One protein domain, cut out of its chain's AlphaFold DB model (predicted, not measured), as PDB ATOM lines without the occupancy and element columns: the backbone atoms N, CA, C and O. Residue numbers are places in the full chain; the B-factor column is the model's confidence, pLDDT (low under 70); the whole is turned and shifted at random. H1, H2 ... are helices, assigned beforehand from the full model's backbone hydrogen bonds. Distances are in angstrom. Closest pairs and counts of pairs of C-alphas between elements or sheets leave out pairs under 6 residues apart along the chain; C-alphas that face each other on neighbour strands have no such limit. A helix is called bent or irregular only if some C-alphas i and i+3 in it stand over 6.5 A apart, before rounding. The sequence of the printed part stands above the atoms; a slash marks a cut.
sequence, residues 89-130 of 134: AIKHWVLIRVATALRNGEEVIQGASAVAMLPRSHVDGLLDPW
ATOM      1  N   ALA A  89     -40.013  15.034 -29.330       88.25
ATOM      2  CA  ALA A  89     -39.277  15.369 -28.111       88.25
ATOM      3  C   ALA A  89     -37.973  16.134 -28.408       88.25
ATOM      4  O   ALA A  89     -37.632  17.074 -27.694       88.25
ATOM      5  N   ILE A  90     -37.272  15.784 -29.493       87.75
ATOM      6  CA  ILE A  90     -36.058  16.489 -29.926       87.75
ATOM      7  C   ILE A  90     -36.422  17.860 -30.500       87.75
ATOM      8  O   ILE A  90     -35.761  18.844 -30.173       87.75
ATOM      9  N   LYS A  91     -37.500  17.953 -31.292       89.94
ATOM     10  CA  LYS A  91     -38.007  19.244 -31.789       89.94
ATOM     11  C   LYS A  91     -38.348  20.184 -30.629       89.94
ATOM     12  O   LYS A  91     -37.878  21.319 -30.606       89.94
ATOM     13  N   HIS A  92     -39.093  19.701 -29.633       89.19
ATOM     14  CA  HIS A  92     -39.436  20.471 -28.436       89.19
ATOM     15  C   HIS A  92     -38.204  20.876 -27.632       89.19
ATOM     16  O   HIS A  92     -38.109  22.027 -27.210       89.19
ATOM     17  N   TRP A  93     -37.235  19.973 -27.462       87.56
ATOM     18  CA  TRP A  93     -35.974  20.300 -26.800       87.56
ATOM     19  C   TRP A  93     -35.255  21.466 -27.493       87.56
ATOM     20  O   TRP A  93     -34.866  22.429 -26.828       87.56
ATOM     21  N   VAL A  94     -35.139  21.431 -28.827       87.12
ATOM     22  CA  VAL A  94     -34.535  22.524 -29.611       87.12
ATOM     23  C   VAL A  94     -35.322  23.824 -29.434       87.12
ATOM     24  O   VAL A  94     -34.719  24.855 -29.147       87.12
ATOM     25  N   LEU A  95     -36.653  23.782 -29.548       89.19
ATOM     26  CA  LEU A  95     -37.507  24.965 -29.400       89.19
ATOM     27  C   LEU A  95     -37.355  25.621 -28.025       89.19
ATOM     28  O   LEU A  95     -37.195  26.836 -27.953       89.19
ATOM     29  N   ILE A  96     -37.336  24.837 -26.943       85.75
ATOM     30  CA  ILE A  96     -37.148  25.358 -25.580       85.75
ATOM     31  C   ILE A  96     -35.783  26.039 -25.457       85.75
ATOM     32  O   ILE A  96     -35.693  27.151 -24.933       85.75
ATOM     33  N   ARG A  97     -34.715  25.412 -25.969       82.81
ATOM     34  CA  ARG A  97     -33.357  25.978 -25.934       82.81
ATOM     35  C   ARG A  97     -33.256  27.279 -26.728       82.81
ATOM     36  O   ARG A  97     -32.712  28.249 -26.208       82.81
ATOM     37  N   VAL A  98     -33.804  27.320 -27.943       85.19
ATOM     38  CA  VAL A  98     -33.809  28.521 -28.794       85.19
ATOM     39  C   VAL A  98     -34.645  29.636 -28.165       85.19
ATOM     40  O   VAL A  98     -34.167  30.761 -28.062       85.19
ATOM     41  N   ALA A  99     -35.849  29.333 -27.674       83.38
ATOM     42  CA  ALA A  99     -36.709  30.312 -27.012       83.38
ATOM     43  C   ALA A  99     -36.055  30.890 -25.746       83.38
ATOM     44  O   ALA A  99     -36.135  32.091 -25.505       83.38
ATOM     45  N   THR A 100     -35.367  30.050 -24.966       81.62
ATOM     46  CA  THR A 100     -34.633  30.484 -23.766       81.62
ATOM     47  C   THR A 100     -33.463  31.391 -24.137       81.62
ATOM     48  O   THR A 100     -33.295  32.446 -23.534       81.62
ATOM     49  N   ALA A 101     -32.682  31.015 -25.155       80.12
ATOM     50  CA  ALA A 101     -31.558  31.817 -25.631       80.12
ATOM     51  C   ALA A 101     -32.008  33.175 -26.196       80.12
ATOM     52  O   ALA A 101     -31.364  34.181 -25.928       80.12
ATOM     53  N   LEU A 102     -33.127  33.218 -26.928       82.62
ATOM     54  CA  LEU A 102     -33.707  34.468 -27.426       82.62
ATOM     55  C   LEU A 102     -34.228  35.351 -26.289       82.62
ATOM     56  O   LEU A 102     -33.993  36.554 -26.291       82.62
ATOM     57  N   ARG A 103     -34.927  34.763 -25.312       80.06
ATOM     58  CA  ARG A 103     -35.526  35.507 -24.196       80.06
ATOM     59  C   ARG A 103     -34.485  36.055 -23.218       80.06
ATOM     60  O   ARG A 103     -34.693  37.133 -22.676       80.06
ATOM     61  N   ASN A 104     -33.382  35.334 -23.021       76.19
ATOM     62  CA  ASN A 104     -32.332  35.677 -22.058       76.19
ATOM     63  C   ASN A 104     -31.034  36.127 -22.755       76.19
ATOM     64  O   ASN A 104     -29.948  35.996 -22.192       76.19
ATOM     65  N   GLY A 105     -31.127  36.620 -23.997       64.81
ATOM     66  CA  GLY A 105     -29.964  36.910 -24.844       64.81
ATOM     67  C   GLY A 105     -28.940  37.856 -24.205       64.81
ATOM     68  O   GLY A 105     -27.743  37.669 -24.399       64.81
ATOM     69  N   GLU A 106     -29.386  38.811 -23.384       63.75
ATOM     70  CA  GLU A 106     -28.507  39.761 -22.684       63.75
ATOM     71  C   GLU A 106     -27.735  39.122 -21.511       63.75
ATOM     72  O   GLU A 106     -26.546  39.393 -21.341       63.75
ATOM     73  N   GLU A 107     -28.353  38.210 -20.750       60.56
ATOM     74  CA  GLU A 107     -27.692  37.492 -19.643       60.56
ATOM     75  C   GLU A 107     -26.667  36.466 -20.150       60.56
ATOM     76  O   GLU A 107     -25.619  36.264 -19.532       60.56
ATOM     77  N   VAL A 108     -26.940  35.849 -21.306       56.94
ATOM     78  CA  VAL A 108     -26.030  34.888 -21.952       56.94
ATOM     79  C   VAL A 108     -24.754  35.578 -22.459       56.94
ATOM     80  O   VAL A 108     -23.681  34.981 -22.399       56.94
ATOM     81  N   ILE A 109     -24.839  36.841 -22.903       54.97
ATOM     82  CA  ILE A 109     -23.685  37.627 -23.381       54.97
ATOM     83  C   ILE A 109     -22.785  38.088 -22.223       54.97
ATOM     84  O   ILE A 109     -21.570  38.164 -22.392       54.97
ATOM     85  N   GLN A 110     -23.337  38.342 -21.032       52.25
ATOM     86  CA  GLN A 110     -22.557  38.805 -19.875       52.25
ATOM     87  C   GLN A 110     -21.860  37.689 -19.075       52.25
ATOM     88  O   GLN A 110     -21.327  37.943 -17.996       52.25
ATOM     89  N   GLY A 111     -21.838  36.448 -19.574       52.47
ATOM     90  CA  GLY A 111     -21.176  35.332 -18.886       52.47
ATOM     91  C   GLY A 111     -21.802  34.983 -17.529       52.47
ATOM     92  O   GLY A 111     -21.208  34.239 -16.742       52.47
ATOM     93  N   ALA A 112     -23.003  35.500 -17.243       49.19
ATOM     94  CA  ALA A 112     -23.722  35.219 -16.017       49.19
ATOM     95  C   ALA A 112     -24.168  33.755 -16.043       49.19
ATOM     96  O   ALA A 112     -25.167  33.375 -16.651       49.19
ATOM     97  N   SER A 113     -23.410  32.918 -15.339       46.97
ATOM     98  CA  SER A 113     -23.671  31.494 -15.094       46.97
ATOM     99  C   SER A 113     -24.911  31.256 -14.205       46.97
ATOM    100  O   SER A 113     -24.964  30.295 -13.443       46.97
ATOM    101  N   ALA A 114     -25.901  32.150 -14.261       46.03
ATOM    102  CA  ALA A 114     -26.983  32.285 -13.292       46.03
ATOM    103  C   ALA A 114     -28.386  32.043 -13.870       46.03
ATOM    104  O   ALA A 114     -29.366  32.203 -13.146       46.03
ATOM    105  N   VAL A 115     -28.520  31.544 -15.106       50.38
ATOM    106  CA  VAL A 115     -29.697  30.715 -15.408       50.38
ATOM    107  C   VAL A 115     -29.454  29.406 -14.670       50.38
ATOM    108  O   VAL A 115     -28.762  28.532 -15.187       50.38
ATOM    109  N   ALA A 116     -29.903  29.368 -13.411       50.94
ATOM    110  CA  ALA A 116     -29.658  28.333 -12.414       50.94
ATOM    111  C   ALA A 116     -29.318  26.982 -13.052       50.94
ATOM    112  O   ALA A 116     -30.153  26.400 -13.751       50.94
ATOM    113  N   MET A 117     -28.092  26.499 -12.814       46.56
ATOM    114  CA  MET A 117     -27.683  25.135 -13.142       46.56
ATOM    115  C   MET A 117     -28.583  24.160 -12.379       46.56
ATOM    116  O   MET A 117     -28.248  23.680 -11.300       46.56
ATOM    117  N   LEU A 118     -29.760  23.893 -12.936       45.16
ATOM    118  CA  LEU A 118     -30.643  22.829 -12.507       45.16
ATOM    119  C   LEU A 118     -29.920  21.513 -12.813       45.16
ATOM    120  O   LEU A 118     -29.578  21.266 -13.977       45.16
ATOM    121  N   PRO A 119     -29.669  20.666 -11.800       50.47
ATOM    122  CA  PRO A 119     -29.165  19.320 -12.019       50.47
ATOM    123  C   PRO A 119     -30.090  18.621 -13.016       50.47
ATOM    124  O   PRO A 119     -31.284  18.527 -12.754       50.47
ATOM    125  N   ARG A 120     -29.548  18.217 -14.176       55.25
ATOM    126  CA  ARG A 120     -30.250  17.555 -15.295       55.25
ATOM    127  C   ARG A 120     -31.714  18.014 -15.427       55.25
ATOM    128  O   ARG A 120     -32.640  17.317 -15.020       55.25
ATOM    129  N   SER A 121     -31.908  19.220 -15.965       65.69
ATOM    130  CA  SER A 121     -33.247  19.783 -16.172       65.69
ATOM    131  C   SER A 121     -34.158  18.775 -16.896       65.69
ATOM    132  O   SER A 121     -33.691  18.032 -17.759       65.69
ATOM    133  N   HIS A 122     -35.458  18.743 -16.574       68.62
ATOM    134  CA  HIS A 122     -36.458  17.918 -17.280       68.62
ATOM    135  C   HIS A 122     -36.314  18.015 -18.811       68.62
ATOM    136  O   HIS A 122     -36.482  17.035 -19.530       68.62
ATOM    137  N   VAL A 123     -35.912  19.199 -19.283       71.06
ATOM    138  CA  VAL A 123     -35.588  19.488 -20.676       71.06
ATOM    139  C   VAL A 123     -34.452  18.591 -21.176       71.06
ATOM    140  O   VAL A 123     -34.644  17.885 -22.154       71.06
ATOM    141  N   ASP A 124     -33.303  18.512 -20.506       76.88
ATOM    142  CA  ASP A 124     -32.204  17.627 -20.932       76.88
ATOM    143  C   ASP A 124     -32.549  16.132 -20.839       76.88
ATOM    144  O   ASP A 124     -32.003  15.331 -21.604       76.88
ATOM    145  N   GLY A 125     -33.486  15.768 -19.957       78.25
ATOM    146  CA  GLY A 125     -34.063  14.422 -19.880       78.25
ATOM    147  C   GLY A 125     -34.800  14.004 -21.156       78.25
ATOM    148  O   GLY A 125     -34.832  12.820 -21.486       78.25
ATOM    149  N   LEU A 126     -35.296  14.961 -21.954       81.81
ATOM    150  CA  LEU A 126     -35.886  14.671 -23.267       81.81
ATOM    151  C   LEU A 126     -34.888  13.995 -24.212       81.81
ATOM    152  O   LEU A 126     -35.306  13.299 -25.125       81.81
ATOM    153  N   LEU A 127     -33.576  14.159 -24.018       83.88
ATOM    154  CA  LEU A 127     -32.568  13.532 -24.877       83.88
ATOM    155  C   LEU A 127     -32.141  12.135 -24.413       83.88
ATOM    156  O   LEU A 127     -31.421  11.456 -25.151       83.88
ATOM    157  N   ASP A 128     -32.536  11.704 -23.213       83.44
ATOM    158  CA  ASP A 128     -32.027  10.473 -22.601       83.44
ATOM    159  C   ASP A 128     -32.312   9.201 -23.427       83.44
ATOM    160  O   ASP A 128     -31.378   8.409 -23.578       83.44
ATOM    161  N   PRO A 129     -33.486   9.013 -24.073       84.94
ATOM    162  CA  PRO A 129     -33.736   7.839 -24.920       84.94
ATOM    163  C   PRO A 129     -32.786   7.706 -26.120       84.94
ATOM    164  O   PRO A 129     -32.599   6.617 -26.659       84.94
ATOM    165  N   TRP A 130     -32.178   8.812 -26.556       82.62
ATOM    166  CA  TRP A 130     -31.310   8.866 -27.736       82.62
ATOM    167  C   TRP A 130     -29.838   9.076 -27.394       82.62
ATOM    168  O   TRP A 130     -29.002   9.229 -28.295       82.62
TER     169      TRP A 130
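This is residues 89 to 130 of the 134 residues of an uncharacterized protein of Aquitalea magnusonii (UniProt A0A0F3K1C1). One long helix, H1, makes one side of an open loop: after residue 103 the backbone turns through the short helix H2, then swings back as a wide arch, residues 110 to 121, to the short helix H3 near the first half of H1. Between H1 and the arch the middle is empty, and the residues after H3 end not far from where H1 begins. The printed part has 42 residues with three named helices, in the order H1, H2, H3, and no named strand; the class is all helix. The whole is loose, with a radius of gyration of the C-alphas of 11.5 A, and only just elongated, spanning 33 by 20 by 11 A.

The printed part begins with H1, residues 89 to 103, which runs from C-alpha 89 at (-39.277, 15.369, -28.111) to C-alpha 103 at (-35.526, 35.507, -24.196), a length of 20.9 A. H2 follows at residues 105 to 109, 6.5 A from first to last C-alpha, and ends with C-alpha 109 at (-23.685, 37.627, -23.381). Residues 110 to 121 hold no named element. H3, residues 122 to 125, measures 5.0 A and ends with C-alpha 125 at (-34.063, 14.422, -19.880). No helix is bent.

H1 and H2 are joined by a tight link of one residue, Asn 104. They are close but not clearly touching, and their closest C-alphas, those of Ala 101 and Val 108, are 7.3 A apart. H2 and H3 are apart, joined by a long link of 12 residues. H3 and H1 only just touch, with 3 pairs of C-alphas within 8 A; the closest are those of Trp 93 and Val 123, 6.2 A apart. H1 touches H3 with residues 93 to 96 alone. In H1 and H2 every O i to N i+4 pair is within hydrogen-bond range; H3, with 4 residues, is too short for such a pair, but its one O i to N i+3 pair is within range.

The two C-alphas farthest apart are those of Gln 110 and Pro 129, 33.3 A. The first and last printed C-alphas, those of Ala 89 and Trp 130, are 10.3 A apart. Residues 109 to 114, of which 109 belongs to H2, stand free, and residues 116 to 121 stand free too. The printed part has no cut. Its mean pLDDT is 71.0, and the model's confidence is low, under 70, at residues 105 to 122.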